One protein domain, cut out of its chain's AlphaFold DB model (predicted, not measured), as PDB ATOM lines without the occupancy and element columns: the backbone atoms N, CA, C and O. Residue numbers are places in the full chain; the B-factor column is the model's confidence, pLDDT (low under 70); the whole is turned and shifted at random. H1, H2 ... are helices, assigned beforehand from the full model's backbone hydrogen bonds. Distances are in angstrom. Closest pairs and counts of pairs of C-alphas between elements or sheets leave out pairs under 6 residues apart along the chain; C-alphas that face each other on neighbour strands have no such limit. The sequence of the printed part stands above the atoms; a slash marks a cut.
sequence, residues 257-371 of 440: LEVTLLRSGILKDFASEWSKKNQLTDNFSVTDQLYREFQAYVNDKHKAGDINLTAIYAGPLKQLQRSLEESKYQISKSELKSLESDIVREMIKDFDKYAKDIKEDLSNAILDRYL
ATOM      1  N   LEU A 257       4.757  62.149 -30.398       91.06
ATOM      2  CA  LEU A 257       4.117  61.077 -29.657       91.06
ATOM      3  C   LEU A 257       3.490  60.055 -30.606       91.06
ATOM      4  O   LEU A 257       3.843  58.884 -30.518       91.06
ATOM      5  N   GLU A 258       2.626  60.477 -31.532       90.56
ATOM      6  CA  GLU A 258       1.982  59.574 -32.500       90.56
ATOM      7  C   GLU A 258       3.014  58.733 -33.259       90.56
ATOM      8  O   GLU A 258       2.920  57.506 -33.280       90.56
ATOM      9  N   VAL A 259       4.067  59.362 -33.790       88.06
ATOM     10  CA  VAL A 259       5.152  58.655 -34.496       88.06
ATOM     11  C   VAL A 259       5.803  57.600 -33.606       88.06
ATOM     12  O   VAL A 259       6.072  56.482 -34.051       88.06
ATOM     13  N   THR A 260       6.049  57.938 -32.341       90.50
ATOM     14  CA  THR A 260       6.662  57.023 -31.375       90.50
ATOM     15  C   THR A 260       5.737  55.857 -31.028       90.50
ATOM     16  O   THR A 260       6.180  54.705 -31.005       90.50
ATOM     17  N   LEU A 261       4.444  56.117 -30.816       92.75
ATOM     18  CA  LEU A 261       3.441  55.083 -30.542       92.75
ATOM     19  C   LEU A 261       3.294  54.116 -31.728       92.75
ATOM     20  O   LEU A 261       3.240  52.902 -31.540       92.75
ATOM     21  N   LEU A 262       3.298  54.638 -32.955       88.38
ATOM     22  CA  LEU A 262       3.195  53.835 -34.174       88.38
ATOM     23  C   LEU A 262       4.442  52.966 -34.390       88.38
ATOM     24  O   LEU A 262       4.325  51.758 -34.594       88.38
ATOM     25  N   ARG A 263       5.645  53.556 -34.313       87.50
ATOM     26  CA  ARG A 263       6.913  52.845 -34.572       87.50
ATOM     27  C   ARG A 263       7.271  51.823 -33.494       87.50
ATOM     28  O   ARG A 263       7.947  50.849 -33.803       87.50
ATOM     29  N   SER A 264       6.845  52.045 -32.251       90.81
ATOM     30  CA  SER A 264       7.105  51.113 -31.144       90.81
ATOM     31  C   SER A 264       6.240  49.853 -31.191       90.81
ATOM     32  O   SER A 264       6.583  48.876 -30.539       90.81
ATOM     33  N   GLY A 265       5.128  49.861 -31.937       91.62
ATOM     34  CA  GLY A 265       4.160  48.759 -31.939       91.62
ATOM     35  C   GLY A 265       3.212  48.751 -30.734       91.62
ATOM     36  O   GLY A 265       2.295  47.931 -30.697       91.62
ATOM     37  N   ILE A 266       3.343  49.707 -29.805       95.62
ATOM     38  CA  ILE A 266       2.614  49.717 -28.526       95.62
ATOM     39  C   ILE A 266       1.088  49.767 -28.687       95.62
ATOM     40  O   ILE A 266       0.352  49.241 -27.854       95.62
ATOM     41  N   LEU A 267       0.597  50.362 -29.780       95.25
ATOM     42  CA  LEU A 267      -0.826  50.363 -30.138       95.25
ATOM     43  C   LEU A 267      -1.339  48.939 -30.407       95.25
ATOM     44  O   LEU A 267      -2.423  48.575 -29.951       95.25
ATOM     45  N   LYS A 268      -0.551  48.119 -31.116       92.94
ATOM     46  CA  LYS A 268      -0.885  46.720 -31.423       92.94
ATOM     47  C   LYS A 268      -0.757  45.836 -30.185       92.94
ATOM     48  O   LYS A 268      -1.604  44.968 -29.976       92.94
ATOM     49  N   ASP A 269       0.241  46.095 -29.346       94.19
ATOM     50  CA  ASP A 269       0.419  45.384 -28.076       94.19
ATOM     51  C   ASP A 269      -0.759  45.640 -27.135       94.19
ATOM     52  O   ASP A 269      -1.364  44.699 -26.615       94.19
ATOM     53  N   PHE A 270      -1.165  46.906 -26.988       96.31
ATOM     54  CA  PHE A 270      -2.353  47.252 -26.217       96.31
ATOM     55  C   PHE A 270      -3.617  46.630 -26.813       96.31
ATOM     56  O   PHE A 270      -4.432  46.087 -26.073       96.31
ATOM     57  N   ALA A 271      -3.784  46.647 -28.139       94.38
ATOM     58  CA  ALA A 271      -4.904  45.974 -28.793       94.38
ATOM     59  C   ALA A 271      -4.925  44.460 -28.506       94.38
ATOM     60  O   ALA A 271      -6.001  43.879 -28.333       94.38
ATOM     61  N   SER A 272      -3.754  43.817 -28.404       91.25
ATOM     62  CA  SER A 272      -3.637  42.418 -27.979       91.25
ATOM     63  C   SER A 272      -4.117  42.230 -26.540       91.25
ATOM     64  O   SER A 272      -4.993  41.398 -26.298       91.25
ATOM     65  N   GLU A 273      -3.633  43.044 -25.598       92.50
ATOM     66  CA  GLU A 273      -4.065  43.004 -24.192       92.50
ATOM     67  C   GLU A 273      -5.563  43.278 -24.025       92.50
ATOM     68  O   GLU A 273      -6.257  42.572 -23.289       92.50
ATOM     69  N   TRP A 274      -6.085  44.260 -24.757       93.81
ATOM     70  CA  TRP A 274      -7.501  44.592 -24.770       93.81
ATOM     71  C   TRP A 274      -8.343  43.407 -25.254       93.81
ATOM     72  O   TRP A 274      -9.331  43.054 -24.604       93.81
ATOM     73  N   SER A 275      -7.911  42.728 -26.325       91.12
ATOM     74  CA  SER A 275      -8.625  41.579 -26.906       91.12
ATOM     75  C   SER A 275      -8.704  40.352 -25.990       91.12
ATOM     76  O   SER A 275      -9.588  39.521 -26.168       91.12
ATOM     77  N   LYS A 276      -7.823  40.239 -24.983       89.19
ATOM     78  CA  LYS A 276      -7.869  39.152 -23.983       89.19
ATOM     79  C   LYS A 276      -9.047  39.296 -23.017       89.19
ATOM     80  O   LYS A 276      -9.488  38.305 -22.442       89.19
ATOM     81  N   LYS A 277      -9.512  40.528 -22.790       90.00
ATOM     82  CA  LYS A 277     -10.496  40.868 -21.746       90.00
ATOM     83  C   LYS A 277     -11.816  41.398 -22.304       90.00
ATOM     84  O   LYS A 277     -12.775  41.522 -21.550       90.00
ATOM     85  N   ASN A 278     -11.866  41.715 -23.596       90.31
ATOM     86  CA  ASN A 278     -12.996  42.383 -24.232       90.31
ATOM     87  C   ASN A 278     -13.390  41.690 -25.538       90.31
ATOM     88  O   ASN A 278     -12.574  41.047 -26.197       90.31
ATOM     89  N   GLN A 279     -14.649  41.870 -25.927       86.94
ATOM     90  CA  GLN A 279     -15.165  41.470 -27.233       86.94
ATOM     91  C   GLN A 279     -15.466  42.716 -28.063       86.94
ATOM     92  O   GLN A 279     -15.852  43.753 -27.518       86.94
ATOM     93  N   LEU A 280     -15.285  42.619 -29.381       88.81
ATOM     94  CA  LEU A 280     -15.648  43.701 -30.286       88.81
ATOM     95  C   LEU A 280     -17.173  43.858 -30.315       88.81
ATOM     96  O   LEU A 280     -17.891  42.881 -30.520       88.81
ATOM     97  N   THR A 281     -17.655  45.085 -30.132       87.50
ATOM     98  CA  THR A 281     -19.073  45.432 -30.266       87.50
ATOM     99  C   THR A 281     -19.360  46.073 -31.618       87.50
ATOM    100  O   THR A 281     -18.485  46.691 -32.237       87.50
ATOM    101  N   ASP A 282     -20.617  45.993 -32.051       81.50
ATOM    102  CA  ASP A 282     -21.088  46.766 -33.196       81.50
ATOM    103  C   ASP A 282     -20.877  48.268 -32.945       81.50
ATOM    104  O   ASP A 282     -21.083  48.773 -31.839       81.50
ATOM    105  N   ASN A 283     -20.453  48.996 -33.984       83.12
ATOM    106  CA  ASN A 283     -20.137  50.432 -33.929       83.12
ATOM    107  C   ASN A 283     -19.026  50.818 -32.933       83.12
ATOM    108  O   ASN A 283     -19.042  51.914 -32.369       83.12
ATOM    109  N   PHE A 284     -18.034  49.944 -32.746       90.88
ATOM    110  CA  PHE A 284     -16.884  50.202 -31.882       90.88
ATOM    111  C   PHE A 284     -16.229  51.581 -32.105       90.88
ATOM    112  O   PHE A 284     -15.904  51.999 -33.231       90.88
ATOM    113  N   SER A 285     -15.986  52.259 -30.983       91.56
ATOM    114  CA  SER A 285     -15.225  53.499 -30.880       91.56
ATOM    115  C   SER A 285     -14.436  53.523 -29.572       91.56
ATOM    116  O   SER A 285     -14.843  52.932 -28.571       91.56
ATOM    117  N   VAL A 286     -13.291  54.206 -29.580       95.12
ATOM    118  CA  VAL A 286     -12.466  54.366 -28.380       95.12
ATOM    119  C   VAL A 286     -13.122  55.390 -27.457       95.12
ATOM    120  O   VAL A 286     -13.152  56.585 -27.754       95.12
ATOM    121  N   THR A 287     -13.643  54.914 -26.327       96.12
ATOM    122  CA  THR A 287     -14.218  55.765 -25.278       96.12
ATOM    123  C   THR A 287     -13.124  56.518 -24.520       96.12
ATOM    124  O   THR A 287     -11.959  56.121 -24.524       96.12
ATOM    125  N   ASP A 288     -13.489  57.586 -23.806       97.00
ATOM    126  CA  ASP A 288     -12.545  58.301 -22.930       97.00
ATOM    127  C   ASP A 288     -11.948  57.394 -21.854       97.00
ATOM    128  O   ASP A 288     -10.794  57.559 -21.466       97.00
ATOM    129  N   GLN A 289     -12.727  56.419 -21.384       96.88
ATOM    130  CA  GLN A 289     -12.264  55.455 -20.399       96.88
ATOM    131  C   GLN A 289     -11.197  54.527 -20.984       96.88
ATOM    132  O   GLN A 289     -10.113  54.420 -20.416       96.88
ATOM    133  N   LEU A 290     -11.465  53.937 -22.152       97.50
ATOM    134  CA  LEU A 290     -10.498  53.086 -22.845       97.50
ATOM    135  C   LEU A 290      -9.230  53.863 -23.224       97.50
ATOM    136  O   LEU A 290      -8.120  53.343 -23.149       97.50
ATOM    137  N   TYR A 291      -9.384  55.132 -23.601       98.31
ATOM    138  CA  TYR A 291      -8.250  55.995 -23.898       98.31
ATOM    139  C   TYR A 291      -7.367  56.248 -22.669       98.31
ATOM    140  O   TYR A 291      -6.148  56.140 -22.769       98.31
ATOM    141  N   ARG A 292      -7.963  56.495 -21.494       98.06
ATOM    142  CA  ARG A 292      -7.216  56.622 -20.229       98.06
ATOM    143  C   ARG A 292      -6.495  55.337 -19.837       98.06
ATOM    144  O   ARG A 292      -5.371  55.396 -19.344       98.06
ATOM    145  N   GLU A 293      -7.108  54.181 -20.081       98.06
ATOM    146  CA  GLU A 293      -6.460  52.879 -19.879       98.06
ATOM    147  C   GLU A 293      -5.242  52.709 -20.796       98.06
ATOM    148  O   GLU A 293      -4.190  52.260 -20.342       98.06
ATOM    149  N   PHE A 294      -5.346  53.137 -22.056       98.38
ATOM    150  CA  PHE A 294      -4.215  53.155 -22.981       98.38
ATOM    151  C   PHE A 294      -3.104  54.117 -22.533       98.38
ATOM    152  O   PHE A 294      -1.935  53.733 -22.521       98.38
ATOM    153  N   GLN A 295      -3.445  55.338 -22.102       97.75
ATOM    154  CA  GLN A 295      -2.471  56.297 -21.562       97.75
ATOM    155  C   GLN A 295      -1.704  55.702 -20.366       97.75
ATOM    156  O   GLN A 295      -0.475  55.785 -20.310       97.75
ATOM    157  N   ALA A 296      -2.417  55.061 -19.432       97.50
ATOM    158  CA  ALA A 296      -1.811  54.388 -18.285       97.50
ATOM    159  C   ALA A 296      -0.887  53.241 -18.722       97.50
ATOM    160  O   ALA A 296       0.254  53.171 -18.269       97.50
ATOM    161  N   TYR A 297      -1.338  52.410 -19.665       97.56
ATOM    162  CA  TYR A 297      -0.546  51.314 -20.215       97.56
ATOM    163  C   TYR A 297       0.774  51.794 -20.832       97.56
ATOM    164  O   TYR A 297       1.829  51.243 -20.518       97.56
ATOM    165  N   VAL A 298       0.747  52.840 -21.665       96.88
ATOM    166  CA  VAL A 298       1.974  53.387 -22.270       96.88
ATOM    167  C   VAL A 298       2.916  53.934 -21.198       96.88
ATOM    168  O   VAL A 298       4.121  53.700 -21.269       96.88
ATOM    169  N   ASN A 299       2.391  54.631 -20.188       94.56
ATOM    170  CA  ASN A 299       3.203  55.170 -19.098       94.56
ATOM    171  C   ASN A 299       3.870  54.060 -18.268       94.56
ATOM    172  O   ASN A 299       5.046  54.165 -17.922       94.56
ATOM    173  N   ASP A 300       3.149  52.979 -17.978       96.38
ATOM    174  CA  ASP A 300       3.692  51.834 -17.244       96.38
ATOM    175  C   ASP A 300       4.761  51.105 -18.063       96.38
ATOM    176  O   ASP A 300       5.837  50.796 -17.548       96.38
ATOM    177  N   LYS A 301       4.523  50.921 -19.366       96.00
ATOM    178  CA  LYS A 301       5.504  50.366 -20.305       96.00
ATOM    179  C   LYS A 301       6.743  51.246 -20.438       96.00
ATOM    180  O   LYS A 301       7.857  50.731 -20.504       96.00
ATOM    181  N   HIS A 302       6.576  52.564 -20.416       93.56
ATOM    182  CA  HIS A 302       7.698  53.492 -20.441       93.56
ATOM    183  C   HIS A 302       8.551  53.380 -19.172       93.56
ATOM    184  O   HIS A 302       9.770  53.249 -19.259       93.56
ATOM    185  N   LYS A 303       7.916  53.347 -17.993       93.12
ATOM    186  CA  LYS A 303       8.605  53.166 -16.702       93.12
ATOM    187  C   LYS A 303       9.324  51.821 -16.596       93.12
ATOM    188  O   LYS A 303      10.378  51.754 -15.973       93.12
ATOM    189  N   ALA A 304       8.763  50.770 -17.194       95.12
ATOM    190  CA  ALA A 304       9.385  49.449 -17.261       95.12
ATOM    191  C   ALA A 304      10.578  49.387 -18.234       95.12
ATOM    192  O   ALA A 304      11.360  48.443 -18.175       95.12
ATOM    193  N   GLY A 305      10.741  50.390 -19.107       92.38
ATOM    194  CA  GLY A 305      11.770  50.413 -20.147       92.38
ATOM    195  C   GLY A 305      11.387  49.668 -21.431       92.38
ATOM    196  O   GLY A 305      12.220  49.558 -22.327       92.38
ATOM    197  N   ASP A 306      10.139  49.204 -21.551       91.19
ATOM    198  CA  ASP A 306       9.630  48.487 -22.729       91.19
ATOM    199  C   ASP A 306       9.425  49.428 -23.929       91.19
ATOM    200  O   ASP A 306       9.531  49.015 -25.083       91.19
ATOM    201  N   ILE A 307       9.145  50.709 -23.667       91.81
ATOM    202  CA  ILE A 307       9.045  51.761 -24.685       91.81
ATOM    203  C   ILE A 307       9.875  52.979 -24.283       91.81
ATOM    204  O   ILE A 307       9.794  53.489 -23.163       91.81
ATOM    205  N   ASN A 308      10.640  53.506 -25.237       89.62
ATOM    206  CA  ASN A 308      11.310  54.786 -25.079       89.62
ATOM    207  C   ASN A 308      10.511  55.894 -25.778       89.62
ATOM    208  O   ASN A 308      10.527  55.982 -27.005       89.62
ATOM    209  N   LEU A 309       9.851  56.763 -25.004       88.94
ATOM    210  CA  LEU A 309       9.112  57.899 -25.560       88.94
ATOM    211  C   LEU A 309      10.031  58.881 -26.300       88.94
ATOM    212  O   LEU A 309       9.626  59.456 -27.298       88.94
ATOM    213  N   THR A 310      11.304  59.000 -25.921       86.06
ATOM    214  CA  THR A 310      12.258  59.875 -26.619       86.06
ATOM    215  C   THR A 310      12.965  59.186 -27.789       86.06
ATOM    216  O   THR A 310      13.958  59.709 -28.292       86.06
ATOM    217  N   ALA A 311      12.480  58.028 -28.262       85.38
ATOM    218  CA  ALA A 311      13.150  57.229 -29.295       85.38
ATOM    219  C   ALA A 311      13.498  58.031 -30.558       85.38
ATOM    220  O   ALA A 311      14.591  57.868 -31.102       85.38
ATOM    221  N   ILE A 312      12.616  58.935 -30.993       84.06
ATOM    222  CA  ILE A 312      12.864  59.787 -32.166       84.06
ATOM    223  C   ILE A 312      13.997  60.804 -31.945       84.06
ATOM    224  O   ILE A 312      14.650  61.219 -32.897       84.06
ATOM    225  N   TYR A 313      14.276  61.172 -30.693       87.06
ATOM    226  CA  TYR A 313      15.335  62.108 -30.310       87.06
ATOM    227  C   TYR A 313      16.622  61.402 -29.866       87.06
ATOM    228  O   TYR A 313      17.667  62.044 -29.753       87.06
ATOM    229  N   ALA A 314      16.584  60.083 -29.648       84.75
ATOM    230  CA  ALA A 314      17.693  59.323 -29.076       84.75
ATOM    231  C   ALA A 314      18.995  59.448 -29.886       84.75
ATOM    232  O   ALA A 314      20.074  59.546 -29.306       84.75
ATOM    233  N   GLY A 315      18.910  59.477 -31.221       86.25
ATOM    234  CA  GLY A 315      20.071  59.650 -32.101       86.25
ATOM    235  C   GLY A 315      20.775  61.001 -31.896       86.25
ATOM    236  O   GLY A 315      21.939  61.011 -31.481       86.25
ATOM    237  N   PRO A 316      20.088  62.133 -32.145       89.19
ATOM    238  CA  PRO A 316      20.629  63.471 -31.903       89.19
ATOM    239  C   PRO A 316      21.118  63.695 -30.466       89.19
ATOM    240  O   PRO A 316      22.207  64.233 -30.269       89.19
ATOM    241  N   LEU A 317      20.361  63.236 -29.462       88.69
ATOM    242  CA  LEU A 317      20.737  63.370 -28.052       88.69
ATOM    243  C   LEU A 317      22.017  62.594 -27.736       88.69
ATOM    244  O   LEU A 317      22.936  63.145 -27.133       88.69
ATOM    245  N   LYS A 318      22.144  61.353 -28.222       89.25
ATOM    246  CA  LYS A 318      23.360  60.543 -28.051       89.25
ATOM    247  C   LYS A 318      24.569  61.161 -28.752       89.25
ATOM    248  O   LYS A 318      25.683  61.094 -28.230       89.25
ATOM    249  N   GLN A 319      24.369  61.763 -29.924       91.69
ATOM    250  CA  GLN A 319      25.430  62.483 -30.624       91.69
ATOM    251  C   GLN A 319      25.903  63.694 -29.812       91.69
ATOM    252  O   GLN A 319      27.106  63.849 -29.604       91.69
ATOM    253  N   LEU A 320      24.972  64.510 -29.311       92.12
ATOM    254  CA  LEU A 320      25.292  65.656 -28.467       92.12
ATOM    255  C   LEU A 320      25.991  65.217 -27.175       92.12
ATOM    256  O   LEU A 320      27.029  65.776 -26.826       92.12
ATOM    257  N   GLN A 321      25.484  64.173 -26.512       90.00
ATOM    258  CA  GLN A 321      26.103  63.597 -25.320       90.00
ATOM    259  C   GLN A 321      27.568  63.237 -25.578       90.00
ATOM    260  O   GLN A 321      28.442  63.615 -24.798       90.00
ATOM    261  N   ARG A 322      27.847  62.548 -26.690       92.12
ATOM    262  CA  ARG A 322      29.205  62.156 -27.072       92.12
ATOM    263  C   ARG A 322      30.114  63.369 -27.285       92.12
ATOM    264  O   ARG A 322      31.229  63.382 -26.772       92.12
ATOM    265  N   SER A 323      29.647  64.401 -27.986       93.12
ATOM    266  CA  SER A 323      30.434  65.625 -28.206       93.12
ATOM    267  C   SER A 323      30.742  66.377 -26.903       93.12
ATOM    268  O   SER A 323      31.847  66.900 -26.738       93.12
ATOM    269  N   LEU A 324      29.799  66.400 -25.956       92.31
ATOM    270  CA  LEU A 324      30.008  66.983 -24.625       92.31
ATOM    271  C   LEU A 324      31.023  66.178 -23.798       92.31
ATOM    272  O   LEU A 324      31.855  66.768 -23.107       92.31
ATOM    273  N   GLU A 325      30.991  64.844 -23.892       90.56
ATOM    274  CA  GLU A 325      31.952  63.947 -23.236       90.56
ATOM    275  C   GLU A 325      33.373  64.123 -23.782       90.56
ATOM    276  O   GLU A 325      34.308  64.298 -22.999       90.56
ATOM    277  N   GLU A 326      33.528  64.154 -25.109       94.00
ATOM    278  CA  GLU A 326      34.810  64.400 -25.786       94.00
ATOM    279  C   GLU A 326      35.392  65.778 -25.411       94.00
ATOM    280  O   GLU A 326      36.603  65.915 -25.223       94.00
ATOM    281  N   SER A 327      34.527  66.775 -25.196       95.19
ATOM    282  CA  SER A 327      34.903  68.135 -24.769       95.19
ATOM    283  C   SER A 327      35.063  68.294 -23.249       95.19
ATOM    284  O   SER A 327      35.424  69.371 -22.778       95.19
ATOM    285  N   LYS A 328      34.813  67.235 -22.463       92.88
ATOM    286  CA  LYS A 328      34.859  67.221 -20.986       92.88
ATOM    287  C   LYS A 328      33.880  68.196 -20.300       92.88
ATOM    288  O   LYS A 328      34.100  68.580 -19.150       92.88
ATOM    289  N   TYR A 329      32.775  68.562 -20.949       91.06
ATOM    290  CA  TYR A 329      31.760  69.468 -20.395       91.06
ATOM    291  C   TYR A 329      30.750  68.725 -19.505       91.06
ATOM    292  O   TYR A 329      29.729  68.221 -19.969       91.06
ATOM    293  N   GLN A 330      31.023  68.664 -18.196       85.00
ATOM    294  CA  GLN A 330      30.201  67.900 -17.242       85.00
ATOM    295  C   GLN A 330      28.857  68.562 -16.890       85.00
ATOM    296  O   GLN A 330      27.864  67.856 -16.730       85.00
ATOM    297  N   ILE A 331      28.799  69.898 -16.806       84.81
ATOM    298  CA  ILE A 331      27.565  70.632 -16.459       84.81
ATOM    299  C   ILE A 331      26.506  70.411 -17.542       84.81
ATOM    300  O   ILE A 331      25.444  69.860 -17.264       84.81
ATOM    301  N   SER A 332      26.839  70.708 -18.799       87.06
ATOM    302  CA  SER A 332      25.926  70.516 -19.933       87.06
ATOM    303  C   SER A 332      25.515  69.052 -20.121       87.06
ATOM    304  O   SER A 332      24.394  68.764 -20.530       87.06
ATOM    305  N   LYS A 333      26.386  68.093 -19.767       84.06
ATOM    306  CA  LYS A 333      26.026  66.668 -19.753       84.06
ATOM    307  C   LYS A 333      24.940  66.358 -18.717       84.06
ATOM    308  O   LYS A 333      24.061  65.544 -18.990       84.06
ATOM    309  N   SER A 334      24.992  66.973 -17.534       83.62
ATOM    310  CA  SER A 334      23.933  66.805 -16.529       83.62
ATOM    311  C   SER A 334      22.615  67.456 -16.955       83.62
ATOM    312  O   SER A 334      21.558  66.867 -16.740       83.62
ATOM    313  N   GLU A 335      22.674  68.596 -17.649       90.12
ATOM    314  CA  GLU A 335      21.499  69.280 -18.205       90.12
ATOM    315  C   GLU A 335      20.818  68.469 -19.314       90.12
ATOM    316  O   GLU A 335      19.596  68.506 -19.433       90.12
ATOM    317  N   LEU A 336      21.572  67.667 -20.076       89.38
ATOM    318  CA  LEU A 336      21.010  66.809 -21.123       89.38
ATOM    319  C   LEU A 336      19.996  65.791 -20.572       89.38
ATOM    320  O   LEU A 336      18.970  65.544 -21.200       89.38
ATOM    321  N   LYS A 337      20.235  65.247 -19.371       86.12
ATOM    322  CA  LYS A 337      19.275  64.352 -18.698       86.12
ATOM    323  C   LYS A 337      17.999  65.083 -18.274       86.12
ATOM    324  O   LYS A 337      16.909  64.508 -18.316       86.12
ATOM    325  N   SER A 338      18.133  66.340 -17.851       90.88
ATOM    326  CA  SER A 338      16.982  67.192 -17.541       90.88
ATOM    327  C   SER A 338      16.163  67.458 -18.801       90.88
ATOM    328  O   SER A 338      14.954  67.255 -18.771       90.88
ATOM    329  N   LEU A 339      16.826  67.778 -19.919       92.38
ATOM    330  CA  LEU A 339      16.182  67.965 -21.219       92.38
ATOM    331  C   LEU A 339      15.433  66.706 -21.679       92.38
ATOM    332  O   LEU A 339      14.284  66.798 -22.091       92.38
ATOM    333  N   GLU A 340      16.044  65.523 -21.569       90.12
ATOM    334  CA  GLU A 340      15.366  64.250 -21.862       90.12
ATOM    335  C   GLU A 340      14.086  64.078 -21.034       90.12
ATOM    336  O   GLU A 340      13.042  63.695 -21.563       90.12
ATOM    337  N   SER A 341      14.146  64.413 -19.744       90.50
ATOM    338  CA  SER A 341      12.991  64.338 -18.844       90.50
ATOM    339  C   SER A 341      11.906  65.365 -19.191       90.50
ATOM    340  O   SER A 341      10.718  65.069 -19.061       90.50
ATOM    341  N   ASP A 342      12.295  66.562 -19.635       93.69
ATOM    342  CA  ASP A 342      11.374  67.592 -20.121       93.69
ATOM    343  C   ASP A 342      10.655  67.152 -21.395       93.69
ATOM    344  O   ASP A 342       9.429  67.243 -21.455       93.69
ATOM    345  N   ILE A 343      11.380  66.570 -22.353       92.44
ATOM    346  CA  ILE A 343      10.793  66.018 -23.580       92.44
ATOM    347  C   ILE A 343       9.749  64.949 -23.236       92.44
ATOM    348  O   ILE A 343       8.640  64.989 -23.762       92.44
ATOM    349  N   VAL A 344      10.048  64.021 -22.317       91.88
ATOM    350  CA  VAL A 344       9.064  63.013 -21.875       91.88
ATOM    351  C   VAL A 344       7.815  63.678 -21.286       91.88
ATOM    352  O   VAL A 344       6.699  63.275 -21.610       91.88
ATOM    353  N   ARG A 345       7.971  64.712 -20.448       92.88
ATOM    354  CA  ARG A 345       6.830  65.449 -19.875       92.88
ATOM    355  C   ARG A 345       5.981  66.130 -20.946       92.88
ATOM    356  O   ARG A 345       4.757  66.132 -20.824       92.88
ATOM    357  N   GLU A 346       6.603  66.720 -21.960       93.38
ATOM    358  CA  GLU A 346       5.898  67.332 -23.091       93.38
ATOM    359  C   GLU A 346       5.155  66.282 -23.916       93.38
ATOM    360  O   GLU A 346       3.958  66.431 -24.154       93.38
ATOM    361  N   MET A 347       5.806  65.163 -24.233       92.25
ATOM    362  CA  MET A 347       5.172  64.052 -24.944       92.25
ATOM    363  C   MET A 347       4.022  63.421 -24.155       92.25
ATOM    364  O   MET A 347       3.053  62.968 -24.745       92.25
ATOM    365  N   ILE A 348       4.067  63.405 -22.821       91.88
ATOM    366  CA  ILE A 348       2.921  62.945 -22.021       91.88
ATOM    367  C   ILE A 348       1.730  63.908 -22.158       91.88
ATOM    368  O   ILE A 348       0.591  63.456 -22.254       91.88
ATOM    369  N   LYS A 349       1.965  65.226 -22.216       94.00
ATOM    370  CA  LYS A 349       0.897  66.216 -22.460       94.00
ATOM    371  C   LYS A 349       0.313  66.105 -23.870       94.00
ATOM    372  O   LYS A 349      -0.856  66.428 -24.077       94.00
ATOM    373  N   ASP A 350       1.104  65.625 -24.827       94.19
ATOM    374  CA  ASP A 350       0.663  65.417 -26.205       94.19
ATOM    375  C   ASP A 350      -0.455  64.369 -26.327       94.19
ATOM    376  O   ASP A 350      -1.241  64.455 -27.270       94.19
ATOM    377  N   PHE A 351      -0.613  63.453 -25.361       95.56
ATOM    378  CA  PHE A 351      -1.787  62.576 -25.337       95.56
ATOM    379  C   PHE A 351      -3.088  63.384 -25.297       95.56
ATOM    380  O   PHE A 351      -4.008  63.112 -26.059       95.56
ATOM    381  N   ASP A 352      -3.166  64.416 -24.458       95.25
ATOM    382  CA  ASP A 352      -4.384  65.220 -24.352       95.25
ATOM    383  C   ASP A 352      -4.546  66.137 -25.570       95.25
ATOM    384  O   ASP A 352      -5.645  66.284 -26.110       95.25
ATOM    385  N   LYS A 353      -3.439  66.717 -26.047       94.31
ATOM    386  CA  LYS A 353      -3.432  67.634 -27.193       94.31
ATOM    387  C   LYS A 353      -3.863  66.956 -28.496       94.31
ATOM    388  O   LYS A 353      -4.630  67.547 -29.257       94.31
ATOM    389  N   TYR A 354      -3.395  65.734 -28.741       92.88
ATOM    390  CA  TYR A 354      -3.662  64.966 -29.963       92.88
ATOM    391  C   TYR A 354      -4.602  63.780 -29.707       92.88
ATOM    392  O   TYR A 354      -4.621  62.805 -30.460       92.88
ATOM    393  N   ALA A 355      -5.429  63.862 -28.658       94.62
ATOM    394  CA  ALA A 355      -6.306  62.773 -28.230       94.62
ATOM    395  C   ALA A 355      -7.201  62.246 -29.357       94.62
ATOM    396  O   ALA A 355      -7.438  61.045 -29.450       94.62
ATOM    397  N   LYS A 356      -7.701  63.134 -30.224       91.25
ATOM    398  CA  LYS A 356      -8.545  62.757 -31.363       91.25
ATOM    399  C   LYS A 356      -7.820  61.792 -32.306       91.25
ATOM    400  O   LYS A 356      -8.378  60.751 -32.641       91.25
ATOM    401  N   ASP A 357      -6.604  62.142 -32.708       88.25
ATOM    402  CA  ASP A 357      -5.826  61.387 -33.689       88.25
ATOM    403  C   ASP A 357      -5.311  60.073 -33.082       88.25
ATOM    404  O   ASP A 357      -5.500  59.002 -33.657       88.25
ATOM    405  N   ILE A 358      -4.816  60.113 -31.842       93.44
ATOM    406  CA  ILE A 358      -4.342  58.913 -31.136       93.44
ATOM    407  C   ILE A 358      -5.496  57.931 -30.871       93.44
ATOM    408  O   ILE A 358      -5.310  56.718 -30.964       93.44
ATOM    409  N   LYS A 359      -6.711  58.415 -30.565       94.56
ATOM    410  CA  LYS A 359      -7.898  57.550 -30.432       94.56
ATOM    411  C   LYS A 359      -8.272  56.875 -31.746       94.56
ATOM    412  O   LYS A 359      -8.738  55.739 -31.722       94.56
ATOM    413  N   GLU A 360      -8.106  57.554 -32.876       90.31
ATOM    414  CA  GLU A 360      -8.340  56.967 -34.197       90.31
ATOM    415  C   GLU A 360      -7.305  55.875 -34.496       90.31
ATOM    416  O   GLU A 360      -7.688  54.770 -34.882       90.31
ATOM    417  N   ASP A 361      -6.028  56.128 -34.214       90.81
ATOM    418  CA  ASP A 361      -4.948  55.153 -34.402       90.81
ATOM    419  C   ASP A 361      -5.125  53.928 -33.492       90.81
ATOM    420  O   ASP A 361      -5.013  52.786 -33.941       90.81
ATOM    421  N   LEU A 362      -5.498  54.152 -32.230       95.19
ATOM    422  CA  LEU A 362      -5.846  53.092 -31.284       95.19
ATOM    423  C   LEU A 362      -7.083  52.311 -31.738       95.19
ATOM    424  O   LEU A 362      -7.103  51.081 -31.672       95.19
ATOM    425  N   SER A 363      -8.109  53.005 -32.238       93.44
ATOM    426  CA  SER A 363      -9.294  52.359 -32.798       93.44
ATOM    427  C   SER A 363      -8.916  51.454 -33.963       93.44
ATOM    428  O   SER A 363      -9.429  50.341 -34.044       93.44
ATOM    429  N   ASN A 364      -8.038  51.912 -34.855       90.31
ATOM    430  CA  ASN A 364      -7.584  51.133 -36.000       90.31
ATOM    431  C   ASN A 364      -6.761  49.922 -35.551       90.31
ATOM    432  O   ASN A 364      -7.035  48.824 -36.017       90.31
ATOM    433  N   ALA A 365      -5.843  50.080 -34.593       92.50
ATOM    434  CA  ALA A 365      -5.048  48.972 -34.058       92.50
ATOM    435  C   ALA A 365      -5.905  47.870 -33.407       92.50
ATOM    436  O   ALA A 365      -5.583  46.688 -33.520       92.50
ATOM    437  N   ILE A 366      -7.009  48.242 -32.749       93.69
ATOM    438  CA  ILE A 366      -7.974  47.273 -32.211       93.69
ATOM    439  C   ILE A 366      -8.753  46.604 -33.345       93.69
ATOM    440  O   ILE A 366      -8.828  45.378 -33.385       93.69
ATOM    441  N   LEU A 367      -9.311  47.384 -34.275       92.06
ATOM    442  CA  LEU A 367     -10.141  46.869 -35.368       92.06
ATOM    443  C   LEU A 367      -9.371  45.986 -36.359       92.06
ATOM    444  O   LEU A 367      -9.962  45.048 -36.886       92.06
ATOM    445  N   ASP A 368      -8.076  46.231 -36.563       90.19
ATOM    446  CA  ASP A 368      -7.166  45.440 -37.413       90.19
ATOM    447  C   ASP A 368      -7.128  43.952 -37.035       90.19
ATOM    448  O   ASP A 368      -6.881  43.078 -37.858       90.19
ATOM    449  N   ARG A 369      -7.460  43.629 -35.781       87.69
ATOM    450  CA  ARG A 369      -7.531  42.243 -35.301       87.69
ATOM    451  C   ARG A 369      -8.807  41.510 -35.722       87.69
ATOM    452  O   ARG A 369      -8.863  40.289 -35.594       87.69
ATOM    453  N   TYR A 370      -9.834  42.236 -36.162       88.69
ATOM    454  CA  TYR A 370     -11.189  41.709 -36.361       88.69
ATOM    455  C   TYR A 370     -11.769  42.004 -37.746       88.69
ATOM    456  O   TYR A 370     -12.672  41.292 -38.183       88.69
ATOM    457  N   LEU A 371     -11.299  43.054 -38.421       88.75
ATOM    458  CA  LEU A 371     -11.831  43.505 -39.701       88.75
ATOM    459  C   LEU A 371     -10.803  43.311 -40.824       88.75
ATOM    460  O   LEU A 371      -9.617  43.525 -40.595       88.75
TER     461      LEU A 371
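AT A GLANCE: This is residues 257 to 371 of the 440 residues of the protein "Hypothetical protein" of Leptocylindrus danicus (UniProt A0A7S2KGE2). What shape does the model have? It is a rod in two parts: the short helices H1, H2 and H6, with H3, make a loose cluster at one end, and H4 and H5 make a helical hairpin at the other, where long H5 runs back to pack on H1 with residues 347 to 351. The turn of residues 327 to 329 closes the hairpin's far end, and the loop of residues 278 to 287 reaches to the opposite end of the rod. What is it built of, and how compact is it? The 115 printed residues hold six named helices, H1 to H6 in chain order, and no named strand, and the class is all helix. The whole is loose, with a radius of gyration of the C-alphas of 17.3 A and spans of 61 by 22 by 20 A.

HOW THE PARTS SIT: What does the first helix meet? H1, residues 257 to 264, touches H5, residues 330 to 353, about perpendicular at 81 degrees, and the closest C-alphas, those of Leu 257 and Met 347, are 5.7 A apart. How do the next helices stand? H2, residues 266 to 277, touches residues 361 to 366 alone of H6, residues 355 to 367, at a steep tilt of 58 degrees, the same way, with the closest C-alphas, Ala 271 and Ile 366, 4.8 A apart. H2 only just touches H3, residues 288 to 304, with 3 pairs of C-alphas within 8 A, the closest being Phe 270 and Phe 294 at 7.0 A. Where does the hairpin lie? H4, residues 314 to 326, touches residues 330 to 336 alone of H5, at a shallow tilt of 13 degrees, opposite ways, with the closest C-alphas, Leu 324 and Lys 333, 6.3 A apart. H4 is apart from H1, H2, H3 and H6. Are the helix backbones intact? In H1, H3, H4 and H6 every O i to N i+4 pair is within hydrogen-bond range, against 7 of 8 in H2 and 16 of 20 in H5.

IN THESE COORDINATES: Where does H1 begin and H6 end? C-alpha 257 is at (4.117, 61.077, -29.657), and C-alpha 367 at (-10.141, 46.869, -35.368). Which helices are long? H5 measures 35.1 A from C-alpha 330 to C-alpha 353, H3 24.3 A and H4 18.2 A.

THE WHOLE: How far does it reach? The two C-alphas farthest apart, those of Asp 282 and Lys 328, are 60.8 A apart. Is it complete and sure? The printed part has no cut, no link is long, and no printed residue is under 70 in pLDDT, with a mean of 91.6 over the printed part.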